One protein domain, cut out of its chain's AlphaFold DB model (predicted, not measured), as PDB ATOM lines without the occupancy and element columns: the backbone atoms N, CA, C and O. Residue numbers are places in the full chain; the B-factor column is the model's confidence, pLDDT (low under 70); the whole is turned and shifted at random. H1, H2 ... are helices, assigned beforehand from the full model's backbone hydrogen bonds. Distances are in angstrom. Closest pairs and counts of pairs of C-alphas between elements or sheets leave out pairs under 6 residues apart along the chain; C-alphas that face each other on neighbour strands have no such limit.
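Overview. This is residues 21 to 78, 87 to 178 and 253 to 281 of the 289 residues of an uncharacterized protein of Phreatobacter oligotrophus (UniProt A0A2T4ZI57). Six long helices form an up-and-down bundle, with H3 in the middle. The H1 and H2 hairpin packs on one side, H4 and H5 on the other, and H6 slants across H4 and H5 at the far side. The 179 printed residues, all helix in class, are compact: radius of gyration of the C-alphas 16.5 A, spans 47 by 34 by 25 A.

Arrangement. H3, residues 87 to 115, is the hub. It touches H5, residues 154 to 176, at a shallow tilt of 7 degrees; the closest C-alphas, of Leu 115 and Gly 175, are 4.9 A apart. H3 also touches H1, residues 28 to 44, closest at C-alphas 96 and 28, 5.2 A. With H4, residues 121 to 147, it forms a hairpin, closest at C-alphas 105 and 130, 5.2 A. H2, residues 51 to 74, touches H1, closest at C-alphas 65 and 33, 5.5 A. H6, residues 253 to 280, touches H5, closest at C-alphas 256 and 170, 5.1 A; the tilt of 37 degrees is only just steep. Every O i to N i+4 pair is within hydrogen-bond range except in H2, 19 of 20.

Along the chain. H3 spans 41.5 A from C-alpha 87 at (41.005, 33.132, -8.721); H6 spans 40.4 A, ending at C-alpha 280 (54.803, 45.684, 5.799).

Size, cuts and confidence. The printed part has two cuts: across the first the C-alphas of residues 78 and 87 are 14.3 A apart, and across the second the C-alphas of residues 178 and 253 are 9.4 A apart. Confidence is under 70 in 37 residues, among them 145 to 156.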
ATOM      1  N   PHE A  21      24.312  28.343   0.216       49.34
ATOM      2  CA  PHE A  21      25.134  29.202   1.083       49.34
ATOM      3  C   PHE A  21      26.049  28.388   2.012       49.34
ATOM      4  O   PHE A  21      27.161  28.823   2.307       49.34
ATOM      5  N   PHE A  22      25.628  27.184   2.410       46.72
ATOM      6  CA  PHE A  22      26.428  26.241   3.202       46.72
ATOM      7  C   PHE A  22      27.367  25.358   2.375       46.72
ATOM      8  O   PHE A  22      28.040  24.490   2.940       46.72
ATOM      9  N   LYS A  23      27.469  25.567   1.053       53.44
ATOM     10  CA  LYS A  23      28.496  24.893   0.251       53.44
ATOM     11  C   LYS A  23      29.867  25.137   0.905       53.44
ATOM     12  O   LYS A  23      30.193  26.297   1.171       53.44
ATOM     13  N   PRO A  24      30.691  24.094   1.130       48.44
ATOM     14  CA  PRO A  24      31.981  24.211   1.822       48.44
ATOM     15  C   PRO A  24      32.896  25.306   1.257       48.44
ATOM     16  O   PRO A  24      33.659  25.924   1.994       48.44
ATOM     17  N   ASN A  25      32.764  25.590  -0.042       51.59
ATOM     18  CA  ASN A  25      33.531  26.619  -0.745       51.59
ATOM     19  C   ASN A  25      33.065  28.057  -0.450       51.59
ATOM     20  O   ASN A  25      33.819  28.991  -0.703       51.59
ATOM     21  N   ARG A  26      31.837  28.259   0.047       57.91
ATOM     22  CA  ARG A  26      31.237  29.590   0.248       57.91
ATOM     23  C   ARG A  26      31.298  30.084   1.689       57.91
ATOM     24  O   ARG A  26      31.417  31.287   1.890       57.91
ATOM     25  N   SER A  27      31.266  29.188   2.677       65.25
ATOM     26  CA  SER A  27      31.426  29.572   4.086       65.25
ATOM     27  C   SER A  27      32.186  28.517   4.903       65.25
ATOM     28  O   SER A  27      31.612  27.827   5.750       65.25
ATOM     29  N   PRO A  28      33.502  28.367   4.664       72.75
ATOM     30  CA  PRO A  28      34.316  27.378   5.367       72.75
ATOM     31  C   PRO A  28      34.359  27.631   6.882       72.75
ATOM     32  O   PRO A  28      34.372  26.675   7.653       72.75
ATOM     33  N   TYR A  29      34.272  28.894   7.320       78.56
ATOM     34  CA  TYR A  29      34.230  29.251   8.742       78.56
ATOM     35  C   TYR A  29      32.974  28.726   9.449       78.56
ATOM     36  O   TYR A  29      33.084  28.241  10.572       78.56
ATOM     37  N   LEU A  30      31.805  28.734   8.789       76.50
ATOM     38  CA  LEU A  30      30.584  28.127   9.339       76.50
ATOM     39  C   LEU A  30      30.708  26.605   9.443       76.50
ATOM     40  O   LEU A  30      30.285  26.024  10.441       76.50
ATOM     41  N   LEU A  31      31.328  25.959   8.449       77.94
ATOM     42  CA  LEU A  31      31.606  24.521   8.496       77.94
ATOM     43  C   LEU A  31      32.524  24.174   9.677       77.94
ATOM     44  O   LEU A  31      32.279  23.206  10.397       77.94
ATOM     45  N   SER A  32      33.547  24.991   9.924       82.06
ATOM     46  CA  SER A  32      34.422  24.829  11.085       82.06
ATOM     47  C   SER A  32      33.715  25.080  12.410       82.06
ATOM     48  O   SER A  32      33.926  24.303  13.340       82.06
ATOM     49  N   SER A  33      32.851  26.096  12.503       82.81
ATOM     50  CA  SER A  33      32.009  26.325  13.683       82.81
ATOM     51  C   SER A  33      31.124  25.115  13.974       82.81
ATOM     52  O   SER A  33      31.087  24.648  15.111       82.81
ATOM     53  N   LEU A  34      30.470  24.555  12.951       82.06
ATOM     54  CA  LEU A  34      29.653  23.348  13.088       82.06
ATOM     55  C   LEU A  34      30.481  22.173  13.619       82.06
ATOM     56  O   LEU A  34      30.058  21.481  14.543       82.06
ATOM     57  N   PHE A  35      31.681  21.975  13.076       82.44
ATOM     58  CA  PHE A  35      32.569  20.902  13.504       82.44
ATOM     59  C   PHE A  35      33.007  21.058  14.974       82.44
ATOM     60  O   PHE A  35      32.980  20.095  15.739       82.44
ATOM     61  N   ILE A  36      33.348  22.280  15.398       85.75
ATOM     62  CA  ILE A  36      33.694  22.587  16.796       85.75
ATOM     63  C   ILE A  36      32.503  22.308  17.722       85.75
ATOM     64  O   ILE A  36      32.681  21.704  18.779       85.75
ATOM     65  N   VAL A  37      31.288  22.690  17.318       86.12
ATOM     66  CA  VAL A  37      30.062  22.414  18.082       86.12
ATOM     67  C   VAL A  37      29.834  20.909  18.236       86.12
ATOM     68  O   VAL A  37      29.540  20.462  19.342       86.12
ATOM     69  N   ILE A  38      30.034  20.113  17.181       85.50
ATOM     70  CA  ILE A  38      29.938  18.646  17.264       85.50
ATOM     71  C   ILE A  38      30.941  18.097  18.287       85.50
ATOM     72  O   ILE A  38      30.565  17.302  19.147       85.50
ATOM     73  N   CYS A  39      32.200  18.548  18.256       83.81
ATOM     74  CA  CYS A  39      33.198  18.136  19.246       83.81
ATOM     75  C   CYS A  39      32.809  18.522  20.680       83.81
ATOM     76  O   CYS A  39      33.032  17.733  21.598       83.81
ATOM     77  N   LEU A  40      32.219  19.702  20.882       85.75
ATOM     78  CA  LEU A  40      31.742  20.139  22.196       85.75
ATOM     79  C   LEU A  40      30.592  19.275  22.709       85.75
ATOM     80  O   LEU A  40      30.623  18.869  23.868       85.75
ATOM     81  N   LEU A  41      29.617  18.953  21.856       86.38
ATOM     82  CA  LEU A  41      28.511  18.065  22.220       86.38
ATOM     83  C   LEU A  41      29.031  16.679  22.616       86.38
ATOM     84  O   LEU A  41      28.716  16.194  23.699       86.38
ATOM     85  N   LEU A  42      29.931  16.103  21.811       84.81
ATOM     86  CA  LEU A  42      30.578  14.822  22.116       84.81
ATOM     87  C   LEU A  42      31.408  14.849  23.407       84.81
ATOM     88  O   LEU A  42      31.633  13.804  24.019       84.81
ATOM     89  N   ALA A  43      31.927  16.012  23.798       82.44
ATOM     90  CA  ALA A  43      32.668  16.165  25.042       82.44
ATOM     91  C   ALA A  43      31.743  16.269  26.257       82.44
ATOM     92  O   ALA A  43      32.001  15.601  27.251       82.44
ATOM     93  N   ILE A  44      30.669  17.059  26.161       83.19
ATOM     94  CA  ILE A  44      29.672  17.236  27.229       83.19
ATOM     95  C   ILE A  44      28.946  15.920  27.521       83.19
ATOM     96  O   ILE A  44      28.689  15.596  28.677       83.19
ATOM     97  N   GLU A  45      28.647  15.136  26.484       82.69
ATOM     98  CA  GLU A  45      28.018  13.823  26.641       82.69
ATOM     99  C   GLU A  45      28.960  12.766  27.235       82.69
ATOM    100  O   GLU A  45      28.510  11.673  27.574       82.69
ATOM    101  N   ASN A  46      30.261  13.050  27.377       78.81
ATOM    102  CA  ASN A  46      31.219  12.082  27.891       78.81
ATOM    103  C   ASN A  46      31.267  12.109  29.433       78.81
ATOM    104  O   ASN A  46      31.924  12.977  30.014       78.81
ATOM    105  N   PRO A  47      30.693  11.107  30.130       73.38
ATOM    106  CA  PRO A  47      30.631  11.097  31.593       73.38
ATOM    107  C   PRO A  47      32.008  10.941  32.255       73.38
ATOM    108  O   PRO A  47      32.133  11.098  33.466       73.38
ATOM    109  N   LYS A  48      33.054  10.609  31.484       74.88
ATOM    110  CA  LYS A  48      34.425  10.452  31.988       74.88
ATOM    111  C   LYS A  48      35.198  11.767  32.055       74.88
ATOM    112  O   LYS A  48      36.318  11.772  32.561       74.88
ATOM    113  N   PHE A  49      34.659  12.865  31.528       76.00
ATOM    114  CA  PHE A  49      35.347  14.148  31.586       76.00
ATOM    115  C   PHE A  49      35.111  14.806  32.956       76.00
ATOM    116  O   PHE A  49      33.980  15.154  33.289       76.00
ATOM    117  N   PRO A  50      36.149  15.030  33.777       78.25
ATOM    118  CA  PRO A  50      35.995  15.845  34.972       78.25
ATOM    119  C   PRO A  50      35.650  17.297  34.582       78.25
ATOM    120  O   PRO A  50      35.986  17.740  33.475       78.25
ATOM    121  N   PRO A  51      35.016  18.078  35.474       80.38
ATOM    122  CA  PRO A  51      34.639  19.468  35.196       80.38
ATOM    123  C   PRO A  51      35.812  20.339  34.722       80.38
ATOM    124  O   PRO A  51      35.658  21.172  33.837       80.38
ATOM    125  N   THR A  52      37.018  20.106  35.244       79.94
ATOM    126  CA  THR A  52      38.236  20.826  34.840       79.94
ATOM    127  C   THR A  52      38.561  20.646  33.355       79.94
ATOM    128  O   THR A  52      38.806  21.632  32.663       79.94
ATOM    129  N   LYS A  53      38.488  19.415  32.831       80.88
ATOM    130  CA  LYS A  53      38.698  19.135  31.399       80.88
ATOM    131  C   LYS A  53      37.592  19.739  30.533       80.88
ATOM    132  O   LYS A  53      37.881  20.218  29.439       80.88
ATOM    133  N   HIS A  54      36.354  19.781  31.031       81.06
ATOM    134  CA  HIS A  54      35.266  20.487  30.354       81.06
ATOM    135  C   HIS A  54      35.584  21.973  30.187       81.06
ATOM    136  O   HIS A  54      35.510  22.476  29.071       81.06
ATOM    137  N   PHE A  55      36.009  22.669  31.246       83.69
ATOM    138  CA  PHE A  55      36.371  24.088  31.147       83.69
ATOM    139  C   PHE A  55      37.536  24.332  30.182       83.69
ATOM    140  O   PHE A  55      37.465  25.255  29.370       83.69
ATOM    141  N   MET A  56      38.570  23.481  30.217       84.19
ATOM    142  CA  MET A  56      39.722  23.584  29.312       84.19
ATOM    143  C   MET A  56      39.349  23.404  27.835       84.19
ATOM    144  O   MET A  56      40.003  23.982  26.977       84.19
ATOM    145  N   LEU A  57      38.302  22.639  27.515       85.69
ATOM    146  CA  LEU A  57      37.817  22.503  26.139       85.69
ATOM    147  C   LEU A  57      36.812  23.603  25.766       85.69
ATOM    148  O   LEU A  57      36.910  24.196  24.691       85.69
ATOM    149  N   ILE A  58      35.838  23.867  26.641       86.44
ATOM    150  CA  ILE A  58      34.694  24.745  26.369       86.44
ATOM    151  C   ILE A  58      35.145  26.192  26.197       86.44
ATOM    152  O   ILE A  58      34.759  26.821  25.217       86.44
ATOM    153  N   ILE A  59      35.969  26.717  27.109       88.25
ATOM    154  CA  ILE A  59      36.378  28.131  27.097       88.25
ATOM    155  C   ILE A  59      37.056  28.515  25.768       88.25
ATOM    156  O   ILE A  59      36.548  29.414  25.094       88.25
ATOM    157  N   PRO A  60      38.150  27.858  25.327       86.12
ATOM    158  CA  PRO A  60      38.798  28.226  24.067       86.12
ATOM    159  C   PRO A  60      37.903  27.974  22.847       86.12
ATOM    160  O   PRO A  60      37.908  28.776  21.912       86.12
ATOM    161  N   SER A  61      37.097  26.906  22.859       87.38
ATOM    162  CA  SER A  61      36.170  26.607  21.761       87.38
ATOM    163  C   SER A  61      35.079  27.668  21.622       87.38
ATOM    164  O   SER A  61      34.729  28.040  20.507       87.38
ATOM    165  N   PHE A  62      34.571  28.197  22.738       88.06
ATOM    166  CA  PHE A  62      33.563  29.254  22.747       88.06
ATOM    167  C   PHE A  62      34.087  30.544  22.106       88.06
ATOM    168  O   PHE A  62      33.439  31.096  21.216       88.06
ATOM    169  N   PHE A  63      35.292  30.986  22.488       88.19
ATOM    170  CA  PHE A  63      35.932  32.142  21.855       88.19
ATOM    171  C   PHE A  63      36.163  31.915  20.357       88.19
ATOM    172  O   PHE A  63      35.862  32.794  19.552       88.19
ATOM    173  N   LEU A  64      36.633  30.727  19.965       86.69
ATOM    174  CA  LEU A  64      36.835  30.395  18.555       86.69
ATOM    175  C   LEU A  64      35.527  30.402  17.758       86.69
ATOM    176  O   LEU A  64      35.514  30.956  16.664       86.69
ATOM    177  N   ILE A  65      34.429  29.864  18.297       86.62
ATOM    178  CA  ILE A  65      33.109  29.910  17.646       86.62
ATOM    179  C   ILE A  65      32.663  31.358  17.426       86.62
ATOM    180  O   ILE A  65      32.225  31.696  16.328       86.62
ATOM    181  N   ILE A  66      32.777  32.221  18.444       86.50
ATOM    182  CA  ILE A  66      32.402  33.639  18.317       86.50
ATOM    183  C   ILE A  66      33.196  34.287  17.187       86.50
ATOM    184  O   ILE A  66      32.612  34.917  16.307       86.50
ATOM    185  N   ILE A  67      34.515  34.102  17.186       86.56
ATOM    186  CA  ILE A  67      35.382  34.731  16.194       86.56
ATOM    187  C   ILE A  67      35.088  34.177  14.799       86.56
ATOM    188  O   ILE A  67      34.892  34.962  13.881       86.56
ATOM    189  N   LEU A  68      34.970  32.858  14.628       83.81
ATOM    190  CA  LEU A  68      34.630  32.242  13.339       83.81
ATOM    191  C   LEU A  68      33.275  32.710  12.804       83.81
ATOM    192  O   LEU A  68      33.154  32.969  11.607       83.81
ATOM    193  N   ASN A  69      32.276  32.878  13.673       82.56
ATOM    194  CA  ASN A  69      30.989  33.442  13.281       82.56
ATOM    195  C   ASN A  69      31.140  34.899  12.826       82.56
ATOM    196  O   ASN A  69      30.671  35.235  11.741       82.56
ATOM    197  N   VAL A  70      31.850  35.747  13.581       81.75
ATOM    198  CA  VAL A  70      32.138  37.133  13.165       81.75
ATOM    199  C   VAL A  70      32.859  37.159  11.815       81.75
ATOM    200  O   VAL A  70      32.439  37.885  10.918       81.75
ATOM    201  N   LEU A  71      33.885  36.321  11.631       78.75
ATOM    202  CA  LEU A  71      34.619  36.193  10.371       78.75
ATOM    203  C   LEU A  71      33.705  35.752   9.218       78.75
ATOM    204  O   LEU A  71      33.857  36.249   8.106       78.75
ATOM    205  N   SER A  72      32.750  34.852   9.474       75.06
ATOM    206  CA  SER A  72      31.817  34.364   8.453       75.06
ATOM    207  C   SER A  72      30.875  35.448   7.924       75.06
ATOM    208  O   SER A  72      30.581  35.448   6.733       75.06
ATOM    209  N   PHE A  73      30.450  36.387   8.778       71.38
ATOM    210  CA  PHE A  73      29.580  37.499   8.383       71.38
ATOM    211  C   PHE A  73      30.371  38.682   7.825       71.38
ATOM    212  O   PHE A  73      29.983  39.267   6.815       71.38
ATOM    213  N   TYR A  74      31.491  39.033   8.459       69.69
ATOM    214  CA  TYR A  74      32.287  40.199   8.078       69.69
ATOM    215  C   TYR A  74      32.972  40.014   6.717       69.69
ATOM    216  O   TYR A  74      33.015  40.941   5.919       69.69
ATOM    217  N   PHE A  75      33.451  38.803   6.418       62.94
ATOM    218  CA  PHE A  75      34.165  38.497   5.173       62.94
ATOM    219  C   PHE A  75      33.290  37.780   4.136       62.94
ATOM    220  O   PHE A  75      33.792  36.981   3.339       62.94
ATOM    221  N   THR A  76      31.980  38.053   4.152       56.00
ATOM    222  CA  THR A  76      31.046  37.543   3.139       56.00
ATOM    223  C   THR A  76      31.542  37.970   1.752       56.00
ATOM    224  O   THR A  76      31.732  39.168   1.535       56.00
ATOM    225  N   PRO A  77      31.776  37.045   0.802       50.41
ATOM    226  CA  PRO A  77      32.192  37.426  -0.541       50.41
ATOM    227  C   PRO A  77      31.062  38.221  -1.208       50.41
ATOM    228  O   PRO A  77      30.030  37.659  -1.571       50.41
ATOM    229  N   ILE A  78      31.253  39.533  -1.360       49.16
ATOM    230  CA  ILE A  78      30.447  40.358  -2.261       49.16
ATOM    231  C   ILE A  78      30.905  39.957  -3.658       49.16
ATOM    232  O   ILE A  78      31.989  40.349  -4.062       49.16
ATOM    233  N   THR A  87      40.664  32.349  -9.915       61.31
ATOM    234  CA  THR A  87      41.005  33.132  -8.721       61.31
ATOM    235  C   THR A  87      40.061  32.833  -7.555       61.31
ATOM    236  O   THR A  87      40.489  32.706  -6.406       61.31
ATOM    237  N   ASN A  88      38.781  32.631  -7.856       66.19
ATOM    238  CA  ASN A  88      37.784  32.250  -6.859       66.19
ATOM    239  C   ASN A  88      38.060  30.861  -6.257       66.19
ATOM    240  O   ASN A  88      37.874  30.665  -5.054       66.19
ATOM    241  N   ASP A  89      38.558  29.913  -7.056       65.88
ATOM    242  CA  ASP A  89      38.872  28.561  -6.584       65.88
ATOM    243  C   ASP A  89      40.081  28.534  -5.631       65.88
ATOM    244  O   ASP A  89      40.045  27.847  -4.605       65.88
ATOM    245  N   ILE A  90      41.137  29.309  -5.908       66.38
ATOM    246  CA  ILE A  90      42.324  29.383  -5.036       66.38
ATOM    247  C   ILE A  90      41.992  30.075  -3.705       66.38
ATOM    248  O   ILE A  90      42.418  29.604  -2.646       66.38
ATOM    249  N   ASP A  91      41.207  31.158  -3.719       69.62
ATOM    250  CA  ASP A  91      40.777  31.820  -2.482       69.62
ATOM    251  C   ASP A  91      39.891  30.899  -1.625       69.62
ATOM    252  O   ASP A  91      40.111  30.765  -0.415       69.62
ATOM    253  N   ALA A  92      38.961  30.170  -2.252       70.19
ATOM    254  CA  ALA A  92      38.143  29.172  -1.569       70.19
ATOM    255  C   ALA A  92      39.001  28.066  -0.924       70.19
ATOM    256  O   ALA A  92      38.795  27.737   0.247       70.19
ATOM    257  N   GLN A  93      40.010  27.543  -1.631       68.88
ATOM    258  CA  GLN A  93      40.950  26.554  -1.086       68.88
ATOM    259  C   GLN A  93      41.749  27.101   0.102       68.88
ATOM    260  O   GLN A  93      41.916  26.413   1.110       68.88
ATOM    261  N   LEU A  94      42.210  28.352   0.035       72.25
ATOM    262  CA  LEU A  94      42.937  28.985   1.135       72.25
ATOM    263  C   LEU A  94      42.040  29.233   2.351       72.25
ATOM    264  O   LEU A  94      42.490  29.054   3.486       72.25
ATOM    265  N   LYS A  95      40.791  29.672   2.153       75.69
ATOM    266  CA  LYS A  95      39.815  29.845   3.242       75.69
ATOM    267  C   LYS A  95      39.479  28.498   3.886       75.69
ATOM    268  O   LYS A  95      39.504  28.388   5.111       75.69
ATOM    269  N   LEU A  96      39.274  27.458   3.075       75.50
ATOM    270  CA  LEU A  96      39.069  26.091   3.548       75.50
ATOM    271  C   LEU A  96      40.273  25.582   4.351       75.50
ATOM    272  O   LEU A  96      40.081  25.048   5.437       75.50
ATOM    273  N   SER A  97      41.504  25.809   3.880       76.50
ATOM    274  CA  SER A  97      42.744  25.441   4.588       76.50
ATOM    275  C   SER A  97      42.823  26.030   5.987       76.50
ATOM    276  O   SER A  97      43.125  25.333   6.955       76.50
ATOM    277  N   ARG A  98      42.556  27.338   6.090       78.31
ATOM    278  CA  ARG A  98      42.605  28.096   7.344       78.31
ATOM    279  C   ARG A  98      41.568  27.560   8.319       78.31
ATOM    280  O   ARG A  98      41.882  27.271   9.470       78.31
ATOM    281  N   SER A  99      40.359  27.349   7.819       81.00
ATOM    282  CA  SER A  99      39.250  26.823   8.602       81.00
ATOM    283  C   SER A  99      39.501  25.387   9.070       81.00
ATOM    284  O   SER A  99      39.381  25.090  10.258       81.00
ATOM    285  N   ALA A 100      39.961  24.512   8.173       81.44
ATOM    286  CA  ALA A 100      40.367  23.149   8.504       81.44
ATOM    287  C   ALA A 100      41.501  23.131   9.540       81.44
ATOM    288  O   ALA A 100      41.478  22.318  10.464       81.44
ATOM    289  N   SER A 101      42.448  24.069   9.448       84.12
ATOM    290  CA  SER A 101      43.544  24.188  10.414       84.12
ATOM    291  C   SER A 101      43.054  24.591  11.801       84.12
ATOM    292  O   SER A 101      43.484  23.996  12.791       84.12
ATOM    293  N   LEU A 102      42.108  25.527  11.888       85.94
ATOM    294  CA  LEU A 102      41.475  25.917  13.151       85.94
ATOM    295  C   LEU A 102      40.646  24.770  13.748       85.94
ATOM    296  O   LEU A 102      40.783  24.459  14.930       85.94
ATOM    297  N   SER A 103      39.851  24.076  12.927       85.94
ATOM    298  CA  SER A 103      39.096  22.893  13.360       85.94
ATOM    299  C   SER A 103      40.008  21.771  13.853       85.94
ATOM    300  O   SER A 103      39.714  21.157  14.876       85.94
ATOM    301  N   SER A 104      41.138  21.531  13.177       85.44
ATOM    302  CA  SER A 104      42.107  20.507  13.586       85.44
ATOM    303  C   SER A 104      42.697  20.786  14.970       85.44
ATOM    304  O   SER A 104      42.828  19.863  15.766       85.44
ATOM    305  N   GLY A 105      42.963  22.055  15.306       85.81
ATOM    306  CA  GLY A 105      43.425  22.436  16.640       85.81
ATOM    307  C   GLY A 105      42.412  22.077  17.731       85.81
ATOM    308  O   GLY A 105      42.788  21.500  18.747       85.81
ATOM    309  N   ILE A 106      41.118  22.323  17.500       87.69
ATOM    310  CA  ILE A 106      40.062  21.933  18.447       87.69
ATOM    311  C   ILE A 106      39.900  20.415  18.548       87.69
ATOM    312  O   ILE A 106      39.769  19.895  19.657       87.69
ATOM    313  N   VAL A 107      39.951  19.693  17.423       87.38
ATOM    314  CA  VAL A 107      39.958  18.218  17.429       87.38
ATOM    315  C   VAL A 107      41.087  17.699  18.296       87.38
ATOM    316  O   VAL A 107      40.865  16.829  19.130       87.38
ATOM    317  N   CYS A 108      42.284  18.253  18.128       88.38
ATOM    318  CA  CYS A 108      43.440  17.880  18.918       88.38
ATOM    319  C   CYS A 108      43.218  18.134  20.415       88.38
ATOM    320  O   CYS A 108      43.506  17.251  21.219       88.38
ATOM    321  N   ILE A 109      42.634  19.274  20.805       87.81
ATOM    322  CA  ILE A 109      42.287  19.538  22.212       87.81
ATOM    323  C   ILE A 109      41.279  18.500  22.732       87.81
ATOM    324  O   ILE A 109      41.436  17.977  23.833       87.81
ATOM    325  N   TYR A 110      40.260  18.143  21.947       86.56
ATOM    326  CA  TYR A 110      39.318  17.090  22.333       86.56
ATOM    327  C   TYR A 110      40.010  15.725  22.497       86.56
ATOM    328  O   TYR A 110      39.831  15.053  23.515       86.56
ATOM    329  N   VAL A 111      40.826  15.328  21.514       85.00
ATOM    330  CA  VAL A 111      41.547  14.048  21.497       85.00
ATOM    331  C   VAL A 111      42.499  13.950  22.681       85.00
ATOM    332  O   VAL A 111      42.464  12.950  23.395       85.00
ATOM    333  N   ILE A 112      43.298  14.986  22.946       84.44
ATOM    334  CA  ILE A 112      44.259  14.940  24.047       84.44
ATOM    335  C   ILE A 112      43.567  14.849  25.402       84.44
ATOM    336  O   ILE A 112      43.959  14.034  26.234       84.44
ATOM    337  N   LEU A 113      42.493  15.612  25.622       80.62
ATOM    338  CA  LEU A 113      41.760  15.576  26.889       80.62
ATOM    339  C   LEU A 113      41.052  14.233  27.108       80.62
ATOM    340  O   LEU A 113      40.890  13.811  28.260       80.62
ATOM    341  N   ARG A 114      40.659  13.561  26.017       80.00
ATOM    342  CA  ARG A 114      40.041  12.230  26.036       80.00
ATOM    343  C   ARG A 114      41.038  11.109  26.302       80.00
ATOM    344  O   ARG A 114      40.680  10.178  27.017       80.00
ATOM    345  N   LEU A 115      42.213  11.158  25.680       74.69
ATOM    346  CA  LEU A 115      43.201  10.080  25.761       74.69
ATOM    347  C   LEU A 115      44.085  10.179  27.007       74.69
ATOM    348  O   LEU A 115      44.482   9.149  27.537       74.69
ATOM    349  N   SER A 116      44.343  11.392  27.495       68.38
ATOM    350  CA  SER A 116      45.332  11.606  28.553       68.38
ATOM    351  C   SER A 116      44.728  11.524  29.950       68.38
ATOM    352  O   SER A 116      43.606  11.994  30.195       68.38
ATOM    353  N   ASP A 117      45.513  11.032  30.900       63.41
ATOM    354  CA  ASP A 117      45.209  11.161  32.320       63.41
ATOM    355  C   ASP A 117      45.299  12.638  32.765       63.41
ATOM    356  O   ASP A 117      45.970  13.465  32.139       63.41
ATOM    357  N   PRO A 118      44.530  13.051  33.787       56.56
ATOM    358  CA  PRO A 118      44.563  14.431  34.243       56.56
ATOM    359  C   PRO A 118      45.935  14.784  34.851       56.56
ATOM    360  O   PRO A 118      46.334  14.197  35.848       56.56
ATOM    361  N   ILE A 119      46.554  15.850  34.318       57.72
ATOM    362  CA  ILE A 119      47.665  16.620  34.924       57.72
ATOM    363  C   ILE A 119      49.062  15.988  34.738       57.72
ATOM    364  O   ILE A 119      49.852  15.894  35.671       57.72
ATOM    365  N   GLU A 120      49.422  15.627  33.503       70.88
ATOM    366  CA  GLU A 120      50.815  15.306  33.148       70.88
ATOM    367  C   GLU A 120      51.458  16.415  32.297       70.88
ATOM    368  O   GLU A 120      50.800  17.065  31.478       70.88
ATOM    369  N   LEU A 121      52.764  16.653  32.485       76.88
ATOM    370  CA  LEU A 121      53.488  17.768  31.856       76.88
ATOM    371  C   LEU A 121      53.367  17.762  30.324       76.88
ATOM    372  O   LEU A 121      53.107  18.802  29.723       76.88
ATOM    373  N   HIS A 122      53.507  16.599  29.684       76.62
ATOM    374  CA  HIS A 122      53.412  16.472  28.225       76.62
ATOM    375  C   HIS A 122      51.996  16.755  27.705       76.62
ATOM    376  O   HIS A 122      51.846  17.353  26.641       76.62
ATOM    377  N   THR A 123      50.965  16.414  28.484       78.19
ATOM    378  CA  THR A 123      49.571  16.765  28.182       78.19
ATOM    379  C   THR A 123      49.389  18.281  28.222       78.19
ATOM    380  O   THR A 123      48.790  18.857  27.315       78.19
ATOM    381  N   GLY A 124      49.968  18.947  29.227       82.31
ATOM    382  CA  GLY A 124      49.981  20.409  29.321       82.31
ATOM    383  C   GLY A 124      50.711  21.078  28.150       82.31
ATOM    384  O   GLY A 124      50.194  22.029  27.564       82.31
ATOM    385  N   VAL A 125      51.878  20.552  27.762       86.12
ATOM    386  CA  VAL A 125      52.655  21.045  26.611       86.12
ATOM    387  C   VAL A 125      51.863  20.902  25.314       86.12
ATOM    388  O   VAL A 125      51.763  21.856  24.544       86.12
ATOM    389  N   ALA A 126      51.264  19.739  25.071       87.81
ATOM    390  CA  ALA A 126      50.517  19.501  23.846       87.81
ATOM    391  C   ALA A 126      49.185  20.269  23.799       87.81
ATOM    392  O   ALA A 126      48.802  20.763  22.736       87.81
ATOM    393  N   TYR A 127      48.537  20.485  24.945       89.25
ATOM    394  CA  TYR A 127      47.414  21.416  25.065       89.25
ATOM    395  C   TYR A 127      47.825  22.853  24.700       89.25
ATOM    396  O   TYR A 127      47.182  23.483  23.859       89.25
ATOM    397  N   LEU A 128      48.931  23.357  25.264       90.12
ATOM    398  CA  LEU A 128      49.445  24.695  24.952       90.12
ATOM    399  C   LEU A 128      49.813  24.834  23.468       90.12
ATOM    400  O   LEU A 128      49.498  25.849  22.852       90.12
ATOM    401  N   ALA A 129      50.421  23.806  22.872       90.00
ATOM    402  CA  ALA A 129      50.729  23.778  21.446       90.00
ATOM    403  C   ALA A 129      49.465  23.890  20.575       90.00
ATOM    404  O   ALA A 129      49.458  24.653  19.609       90.00
ATOM    405  N   CYS A 130      48.365  23.220  20.942       91.56
ATOM    406  CA  CYS A 130      47.089  23.373  20.237       91.56
ATOM    407  C   CYS A 130      46.551  24.810  20.319       91.56
ATOM    408  O   CYS A 130      46.074  25.343  19.317       91.56
ATOM    409  N   LEU A 131      46.663  25.461  21.483       91.44
ATOM    410  CA  LEU A 131      46.257  26.861  21.644       91.44
ATOM    411  C   LEU A 131      47.121  27.810  20.805       91.44
ATOM    412  O   LEU A 131      46.577  28.686  20.134       91.44
ATOM    413  N   ILE A 132      48.445  27.618  20.798       92.19
ATOM    414  CA  ILE A 132      49.377  28.396  19.967       92.19
ATOM    415  C   ILE A 132      49.038  28.220  18.485       92.19
ATOM    416  O   ILE A 132      48.969  29.205  17.754       92.19
ATOM    417  N   HIS A 133      48.776  26.986  18.045       91.75
ATOM    418  CA  HIS A 133      48.359  26.696  16.672       91.75
ATOM    419  C   HIS A 133      47.083  27.459  16.302       91.75
ATOM    420  O   HIS A 133      47.070  28.189  15.311       91.75
ATOM    421  N   CYS A 134      46.033  27.361  17.124       90.19
ATOM    422  CA  CYS A 134      44.793  28.103  16.904       90.19
ATOM    423  C   CYS A 134      45.031  29.620  16.856       90.19
ATOM    424  O   CYS A 134      44.518  30.282  15.957       90.19
ATOM    425  N   ALA A 135      45.829  30.166  17.777       89.44
ATOM    426  CA  ALA A 135      46.134  31.593  17.829       89.44
ATOM    427  C   ALA A 135      46.865  32.074  16.565       89.44
ATOM    428  O   ALA A 135      46.440  33.049  15.952       89.44
ATOM    429  N   VAL A 136      47.906  31.360  16.125       88.31
ATOM    430  CA  VAL A 136      48.673  31.693  14.914       88.31
ATOM    431  C   VAL A 136      47.780  31.681  13.672       88.31
ATOM    432  O   VAL A 136      47.794  32.641  12.901       88.31
ATOM    433  N   PHE A 137      46.967  30.636  13.486       85.56
ATOM    434  CA  PHE A 137      46.073  30.541  12.327       85.56
ATOM    435  C   PHE A 137      44.930  31.554  12.371       85.56
ATOM    436  O   PHE A 137      44.495  32.035  11.321       85.56
ATOM    437  N   LEU A 138      44.467  31.920  13.565       86.62
ATOM    438  CA  LEU A 138      43.473  32.967  13.734       86.62
ATOM    439  C   LEU A 138      44.057  34.340  13.381       86.62
ATOM    440  O   LEU A 138      43.479  35.047  12.557       86.62
ATOM    441  N   SER A 139      45.224  34.689  13.932       84.00
ATOM    442  CA  SER A 139      45.940  35.920  13.587       84.00
ATOM    443  C   SER A 139      46.219  35.995  12.089       84.00
ATOM    444  O   SER A 139      45.932  37.010  11.462       84.00
ATOM    445  N   TYR A 140      46.698  34.904  11.490       80.31
ATOM    446  CA  TYR A 140      46.927  34.824  10.050       80.31
ATOM    447  C   TYR A 140      45.654  35.037   9.233       80.31
ATOM    448  O   TYR A 140      45.669  35.787   8.258       80.31
ATOM    449  N   THR A 141      44.538  34.439   9.649       78.94
ATOM    450  CA  THR A 141      43.247  34.639   8.982       78.94
ATOM    451  C   THR A 141      42.822  36.107   9.026       78.94
ATOM    452  O   THR A 141      42.413  36.640   7.998       78.94
ATOM    453  N   ILE A 142      42.974  36.772  10.176       79.38
ATOM    454  CA  ILE A 142      42.641  38.193  10.348       79.38
ATOM    455  C   ILE A 142      43.533  39.073   9.461       79.38
ATOM    456  O   ILE A 142      43.011  39.835   8.652       79.38
ATOM    457  N   PHE A 143      44.861  38.946   9.554       74.44
ATOM    458  CA  PHE A 143      45.784  39.793   8.788       74.44
ATOM    459  C   PHE A 143      45.634  39.630   7.283       74.44
ATOM    460  O   PHE A 143      45.619  40.619   6.553       74.44
ATOM    461  N   ARG A 144      45.490  38.390   6.813       71.81
ATOM    462  CA  ARG A 144      45.367  38.121   5.384       71.81
ATOM    463  C   ARG A 144      44.075  38.674   4.797       71.81
ATOM    464  O   ARG A 144      44.085  39.134   3.660       71.81
ATOM    465  N   ASN A 145      42.987  38.647   5.563       68.94
ATOM    466  CA  ASN A 145      41.732  39.235   5.117       68.94
ATOM    467  C   ASN A 145      41.746  40.782   5.169       68.94
ATOM    468  O   ASN A 145      40.898  41.391   4.535       68.94
ATOM    469  N   ILE A 146      42.686  41.411   5.895       63.72
ATOM    470  CA  ILE A 146      42.865  42.879   5.937       63.72
ATOM    471  C   ILE A 146      43.781  43.374   4.808       63.72
ATOM    472  O   ILE A 146      43.500  44.401   4.206       63.72
ATOM    473  N   GLN A 147      44.893  42.681   4.540       61.94
ATOM    474  CA  GLN A 147      45.923  43.150   3.600       61.94
ATOM    475  C   GLN A 147      45.733  42.688   2.146       61.94
ATOM    476  O   GLN A 147      46.590  43.007   1.328       61.94
ATOM    477  N   GLU A 148      44.668  41.935   1.827       54.00
ATOM    478  CA  GLU A 148      44.444  41.324   0.502       54.00
ATOM    479  C   GLU A 148      45.752  40.760  -0.088       54.00
ATOM    480  O   GLU A 148      46.272  41.236  -1.097       54.00
ATOM    481  N   GLU A 149      46.356  39.765   0.580       52.12
ATOM    482  CA  GLU A 149      47.599  39.183   0.062       52.12
ATOM    483  C   GLU A 149      47.378  38.614  -1.342       52.12
ATOM    484  O   GLU A 149      46.639  37.642  -1.544       52.12
ATOM    485  N   ASN A 150      48.101  39.209  -2.290       50.88
ATOM    486  CA  ASN A 150      48.108  38.833  -3.688       50.88
ATOM    487  C   ASN A 150      48.381  37.328  -3.839       50.88
ATOM    488  O   ASN A 150      49.253  36.754  -3.180       50.88
ATOM    489  N   MET A 151      47.597  36.693  -4.704       48.53
ATOM    490  CA  MET A 151      47.399  35.249  -4.857       48.53
ATOM    491  C   MET A 151      48.652  34.462  -5.260       48.53
ATOM    492  O   MET A 151      48.763  33.923  -6.357       48.53
ATOM    493  N   ARG A 152      49.623  34.348  -4.356       48.53
ATOM    494  CA  ARG A 152      50.806  33.505  -4.537       48.53
ATOM    495  C   ARG A 152      51.043  32.650  -3.311       48.53
ATOM    496  O   ARG A 152      51.773  33.038  -2.410       48.53
ATOM    497  N   ASN A 153      50.415  31.476  -3.292       54.62
ATOM    498  CA  ASN A 153      51.118  30.187  -3.302       54.62
ATOM    499  C   ASN A 153      50.195  29.074  -2.802       54.62
ATOM    500  O   ASN A 153      49.844  29.035  -1.623       54.62
ATOM    501  N   ILE A 154      49.935  28.092  -3.665       59.56
ATOM    502  CA  ILE A 154      49.449  26.754  -3.285       59.56
ATOM    503  C   ILE A 154      50.323  26.153  -2.165       59.56
ATOM    504  O   ILE A 154      49.834  25.427  -1.303       59.56
ATOM    505  N   SER A 155      51.603  26.528  -2.099       65.31
ATOM    506  CA  SER A 155      52.513  26.141  -1.021       65.31
ATOM    507  C   SER A 155      52.007  26.537   0.374       65.31
ATOM    508  O   SER A 155      52.265  25.808   1.323       65.31
ATOM    509  N   TYR A 156      51.247  27.630   0.534       69.44
ATOM    510  CA  TYR A 156      50.678  27.998   1.839       69.44
ATOM    511  C   TYR A 156      49.557  27.059   2.278       69.44
ATOM    512  O   TYR A 156      49.485  26.711   3.456       69.44
ATOM    513  N   PHE A 157      48.722  26.614   1.335       70.56
ATOM    514  CA  PHE A 157      47.730  25.566   1.580       70.56
ATOM    515  C   PHE A 157      48.424  24.272   2.031       70.56
ATOM    516  O   PHE A 157      48.093  23.715   3.075       70.56
ATOM    517  N   GLN A 158      49.457  23.841   1.299       71.56
ATOM    518  CA  GLN A 158      50.211  22.627   1.622       71.56
ATOM    519  C   GLN A 158      50.893  22.716   2.996       71.56
ATOM    520  O   GLN A 158      50.779  21.791   3.794       71.56
ATOM    521  N   ILE A 159      51.549  23.837   3.312       79.75
ATOM    522  CA  ILE A 159      52.204  24.055   4.612       79.75
ATOM    523  C   ILE A 159      51.174  24.087   5.747       79.75
ATOM    524  O   ILE A 159      51.404  23.494   6.800       79.75
ATOM    525  N   SER A 160      50.025  24.738   5.545       78.75
ATOM    526  CA  SER A 160      48.922  24.782   6.514       78.75
ATOM    527  C   SER A 160      48.404  23.379   6.823       78.75
ATOM    528  O   SER A 160      48.332  22.994   7.990       78.75
ATOM    529  N   PHE A 161      48.154  22.581   5.785       79.19
ATOM    530  CA  PHE A 161      47.706  21.201   5.932       79.19
ATOM    531  C   PHE A 161      48.753  20.310   6.619       79.19
ATOM    532  O   PHE A 161      48.421  19.564   7.538       79.19
ATOM    533  N   MET A 162      50.030  20.433   6.239       81.19
ATOM    534  CA  MET A 162      51.130  19.687   6.867       81.19
ATOM    535  C   MET A 162      51.315  20.070   8.339       81.19
ATOM    536  O   MET A 162      51.534  19.198   9.174       81.19
ATOM    537  N   THR A 163      51.159  21.353   8.684       86.56
ATOM    538  CA  THR A 163      51.227  21.827  10.078       86.56
ATOM    539  C   THR A 163      50.130  21.177  10.925       86.56
ATOM    540  O   THR A 163      50.407  20.681  12.016       86.56
ATOM    541  N   SER A 164      48.899  21.125  10.408       85.75
ATOM    542  CA  SER A 164      47.773  20.443  11.055       85.75
ATOM    543  C   SER A 164      47.986  18.938  11.187       85.75
ATOM    544  O   SER A 164      47.717  18.379  12.248       85.75
ATOM    545  N   LEU A 165      48.510  18.282  10.149       86.00
ATOM    546  CA  LEU A 165      48.828  16.856  10.198       86.00
ATOM    547  C   LEU A 165      49.872  16.557  11.283       86.00
ATOM    548  O   LEU A 165      49.664  15.667  12.107       86.00
ATOM    549  N   PHE A 166      50.960  17.329  11.331       88.44
ATOM    550  CA  PHE A 166      51.994  17.162  12.351       88.44
ATOM    551  C   PHE A 166      51.464  17.425  13.758       88.44
ATOM    552  O   PHE A 166      51.818  16.679  14.666       88.44
ATOM    553  N   LEU A 167      50.574  18.409  13.933       90.50
ATOM    554  CA  LEU A 167      49.905  18.648  15.211       90.50
ATOM    555  C   LEU A 167      49.062  17.438  15.643       90.50
ATOM    556  O   LEU A 167      49.144  17.034  16.798       90.50
ATOM    557  N   VAL A 168      48.280  16.842  14.735       87.75
ATOM    558  CA  VAL A 168      47.456  15.654  15.030       87.75
ATOM    559  C   VAL A 168      48.325  14.468  15.441       87.75
ATOM    560  O   VAL A 168      48.018  13.806  16.435       87.75
ATOM    561  N   CYS A 169      49.413  14.211  14.713       86.81
ATOM    562  CA  CYS A 169      50.353  13.144  15.048       86.81
ATOM    563  C   CYS A 169      51.005  13.393  16.412       86.81
ATOM    564  O   CYS A 169      50.972  12.517  17.271       86.81
ATOM    565  N   PHE A 170      51.512  14.605  16.640       88.25
ATOM    566  CA  PHE A 170      52.087  15.027  17.915       88.25
ATOM    567  C   PHE A 170      51.114  14.830  19.085       88.25
ATOM    568  O   PHE A 170      51.480  14.235  20.094       88.25
ATOM    569  N   VAL A 171      49.862  15.266  18.939       87.69
ATOM    570  CA  VAL A 171      48.829  15.182  19.983       87.69
ATOM    571  C   VAL A 171      48.387  13.749  20.241       87.69
ATOM    572  O   VAL A 171      48.201  13.357  21.390       87.69
ATOM    573  N   THR A 172      48.234  12.954  19.186       86.00
ATOM    574  CA  THR A 172      47.858  11.545  19.323       86.00
ATOM    575  C   THR A 172      48.976  10.764  20.003       86.00
ATOM    576  O   THR A 172      48.696   9.948  20.875       86.00
ATOM    577  N   SER A 173      50.241  11.035  19.674       84.75
ATOM    578  CA  SER A 173      51.374  10.457  20.396       84.75
ATOM    579  C   SER A 173      51.409  10.929  21.845       84.75
ATOM    580  O   SER A 173      51.524  10.093  22.729       84.75
ATOM    581  N   ALA A 174      51.216  12.229  22.101       83.31
ATOM    582  CA  ALA A 174      51.178  12.787  23.451       83.31
ATOM    583  C   ALA A 174      50.102  12.128  24.323       83.31
ATOM    584  O   ALA A 174      50.388  11.745  25.448       83.31
ATOM    585  N   GLY A 175      48.888  11.950  23.794       77.88
ATOM    586  CA  GLY A 175      47.783  11.332  24.526       77.88
ATOM    587  C   GLY A 175      47.929   9.825  24.745       77.88
ATOM    588  O   GLY A 175      47.186   9.260  25.539       77.88
ATOM    589  N   ASN A 176      48.858   9.166  24.049       77.94
ATOM    590  CA  ASN A 176      49.158   7.746  24.242       77.94
ATOM    591  C   ASN A 176      50.418   7.504  25.085       77.94
ATOM    592  O   ASN A 176      50.714   6.345  25.381       77.94
ATOM    593  N   LEU A 177      51.146   8.556  25.475       76.81
ATOM    594  CA  LEU A 177      52.274   8.425  26.390       76.81
ATOM    595  C   LEU A 177      51.761   8.020  27.766       76.81
ATOM    596  O   LEU A 177      50.898   8.677  28.341       76.81
ATOM    597  N   LYS A 178      52.314   6.932  28.296       69.31
ATOM    598  CA  LYS A 178      52.024   6.468  29.652       69.31
ATOM    599  C   LYS A 178      53.274   6.625  30.489       69.31
ATOM    600  O   LYS A 178      54.220   5.857  30.343       69.31
ATOM    601  N   PHE A 253      57.129   8.049  22.439       82.81
ATOM    602  CA  PHE A 253      57.997   9.148  22.859       82.81
ATOM    603  C   PHE A 253      58.871   9.649  21.705       82.81
ATOM    604  O   PHE A 253      58.976  10.854  21.486       82.81
ATOM    605  N   VAL A 254      59.434   8.745  20.896       85.75
ATOM    606  CA  VAL A 254      60.207   9.134  19.698       85.75
ATOM    607  C   VAL A 254      59.323   9.865  18.706       85.75
ATOM    608  O   VAL A 254      59.698  10.918  18.193       85.75
ATOM    609  N   VAL A 255      58.138   9.309  18.455       87.06
ATOM    610  CA  VAL A 255      57.166   9.881  17.522       87.06
ATOM    611  C   VAL A 255      56.709  11.260  18.011       87.06
ATOM    612  O   VAL A 255      56.682  12.212  17.230       87.06
ATOM    613  N   PHE A 256      56.455  11.398  19.313       86.31
ATOM    614  CA  PHE A 256      56.143  12.664  19.966       86.31
ATOM    615  C   PHE A 256      57.248  13.703  19.747       86.31
ATOM    616  O   PHE A 256      56.955  14.792  19.259       86.31
ATOM    617  N   ILE A 257      58.514  13.381  20.038       88.50
ATOM    618  CA  ILE A 257      59.640  14.314  19.858       88.50
ATOM    619  C   ILE A 257      59.814  14.694  18.384       88.50
ATOM    620  O   ILE A 257      59.949  15.876  18.062       88.50
ATOM    621  N   PHE A 258      59.762  13.716  17.481       91.19
ATOM    622  CA  PHE A 258      59.914  13.945  16.048       91.19
ATOM    623  C   PHE A 258      58.857  14.919  15.510       91.19
ATOM    624  O   PHE A 258      59.199  15.940  14.907       91.19
ATOM    625  N   PHE A 259      57.574  14.662  15.784       90.25
ATOM    626  CA  PHE A 259      56.501  15.545  15.332       90.25
ATOM    627  C   PHE A 259      56.456  16.875  16.091       90.25
ATOM    628  O   PHE A 259      56.072  17.877  15.490       90.25
ATOM    629  N   SER A 260      56.924  16.932  17.343       86.62
ATOM    630  CA  SER A 260      57.097  18.198  18.074       86.62
ATOM    631  C   SER A 260      58.063  19.131  17.349       86.62
ATOM    632  O   SER A 260      57.764  20.308  17.158       86.62
ATOM    633  N   ILE A 261      59.213  18.607  16.911       91.19
ATOM    634  CA  ILE A 261      60.232  19.386  16.199       91.19
ATOM    635  C   ILE A 261      59.682  19.867  14.853       91.19
ATOM    636  O   ILE A 261      59.793  21.050  14.530       91.19
ATOM    637  N   LEU A 262      59.049  18.976  14.081       89.44
ATOM    638  CA  LEU A 262      58.459  19.340  12.790       89.44
ATOM    639  C   LEU A 262      57.354  20.388  12.934       89.44
ATOM    640  O   LEU A 262      57.313  21.350  12.163       89.44
ATOM    641  N   TRP A 263      56.473  20.233  13.921       91.06
ATOM    642  CA  TRP A 263      55.432  21.213  14.207       91.06
ATOM    643  C   TRP A 263      56.034  22.562  14.620       91.06
ATOM    644  O   TRP A 263      55.649  23.592  14.067       91.06
ATOM    645  N   LEU A 264      57.036  22.563  15.508       88.25
ATOM    646  CA  LEU A 264      57.705  23.782  15.965       88.25
ATOM    647  C   LEU A 264      58.357  24.543  14.803       88.25
ATOM    648  O   LEU A 264      58.179  25.754  14.694       88.25
ATOM    649  N   ILE A 265      59.059  23.848  13.903       89.56
ATOM    650  CA  ILE A 265      59.659  24.455  12.703       89.56
ATOM    651  C   ILE A 265      58.584  25.138  11.846       89.56
ATOM    652  O   ILE A 265      58.766  26.281  11.419       89.56
ATOM    653  N   ASN A 266      57.448  24.469  11.624       85.44
ATOM    654  CA  ASN A 266      56.351  25.027  10.835       85.44
ATOM    655  C   ASN A 266      55.698  26.235  11.518       85.44
ATOM    656  O   ASN A 266      55.423  27.239  10.862       85.44
ATOM    657  N   ILE A 267      55.496  26.198  12.835       85.88
ATOM    658  CA  ILE A 267      54.950  27.343  13.570       85.88
ATOM    659  C   ILE A 267      55.905  28.534  13.562       85.88
ATOM    660  O   ILE A 267      55.462  29.657  13.335       85.88
ATOM    661  N   LEU A 268      57.210  28.320  13.729       87.56
ATOM    662  CA  LEU A 268      58.194  29.401  13.615       87.56
ATOM    663  C   LEU A 268      58.185  30.034  12.218       87.56
ATOM    664  O   LEU A 268      58.317  31.254  12.094       87.56
ATOM    665  N   PHE A 269      57.976  29.233  11.169       86.38
ATOM    666  CA  PHE A 269      57.769  29.745   9.815       86.38
ATOM    667  C   PHE A 269      56.532  30.652   9.731       86.38
ATOM    668  O   PHE A 269      56.638  31.769   9.216       86.38
ATOM    669  N   TRP A 270      55.396  30.231  10.296       84.50
ATOM    670  CA  TRP A 270      54.176  31.044  10.345       84.50
ATOM    671  C   TRP A 270      54.353  32.340  11.140       84.50
ATOM    672  O   TRP A 270      53.959  33.401  10.664       84.50
ATOM    673  N   ILE A 271      54.999  32.293  12.308       84.56
ATOM    674  CA  ILE A 271      55.281  33.487  13.121       84.56
ATOM    675  C   ILE A 271      56.174  34.465  12.353       84.56
ATOM    676  O   ILE A 271      55.902  35.665  12.319       84.56
ATOM    677  N   LYS A 272      57.226  33.972  11.689       83.00
ATOM    678  CA  LYS A 272      58.104  34.810  10.861       83.00
ATOM    679  C   LYS A 272      57.347  35.442   9.695       83.00
ATOM    680  O   LYS A 272      57.602  36.595   9.356       83.00
ATOM    681  N   MET A 273      56.438  34.698   9.073       78.06
ATOM    682  CA  MET A 273      55.598  35.207   7.995       78.06
ATOM    683  C   MET A 273      54.645  36.298   8.502       78.06
ATOM    684  O   MET A 273      54.648  37.395   7.951       78.06
ATOM    685  N   LEU A 274      53.943  36.056   9.609       80.62
ATOM    686  CA  LEU A 274      53.115  37.056  10.288       80.62
ATOM    687  C   LEU A 274      53.904  38.314  10.657       80.62
ATOM    688  O   LEU A 274      53.427  39.423  10.450       80.62
ATOM    689  N   SER A 275      55.133  38.156  11.153       81.81
ATOM    690  CA  SER A 275      56.010  39.282  11.479       81.81
ATOM    691  C   SER A 275      56.358  40.122  10.246       81.81
ATOM    692  O   SER A 275      56.369  41.347  10.342       81.81
ATOM    693  N   LYS A 276      56.585  39.497   9.084       77.56
ATOM    694  CA  LYS A 276      56.813  40.223   7.825       77.56
ATOM    695  C   LYS A 276      55.562  40.956   7.346       77.56
ATOM    696  O   LYS A 276      55.662  42.110   6.947       77.56
ATOM    697  N   ILE A 277      54.404  40.299   7.406       72.62
ATOM    698  CA  ILE A 277      53.105  40.907   7.084       72.62
ATOM    699  C   ILE A 277      52.878  42.137   7.973       72.62
ATOM    700  O   ILE A 277      52.543  43.208   7.475       72.62
ATOM    701  N   TRP A 278      53.157  42.009   9.274       74.62
ATOM    702  CA  TRP A 278      53.041  43.094  10.246       74.62
ATOM    703  C   TRP A 278      53.992  44.265   9.959       74.62
ATOM    704  O   TRP A 278      53.582  45.421  10.004       74.62
ATOM    705  N   GLN A 279      55.257  43.987   9.639       76.25
ATOM    706  CA  GLN A 279      56.237  45.025   9.296       76.25
ATOM    707  C   GLN A 279      55.873  45.778   8.011       76.25
ATOM    708  O   GLN A 279      56.152  46.968   7.903       76.25
ATOM    709  N   ASN A 280      55.233  45.094   7.061       66.69
ATOM    710  CA  ASN A 280      54.803  45.684   5.799       66.69
ATOM    711  C   ASN A 280      53.427  46.371   5.885       66.69
ATOM    712  O   ASN A 280      53.075  47.108   4.966       66.69
ATOM    713  N   SER A 281      52.663  46.194   6.973       59.47
ATOM    714  CA  SER A 281      51.510  47.057   7.268       59.47
ATOM    715  C   SER A 281      51.997  48.443   7.667       59.47
ATOM    716  O   SER A 281      52.170  48.745   8.847       59.47
TER     717      SER A 281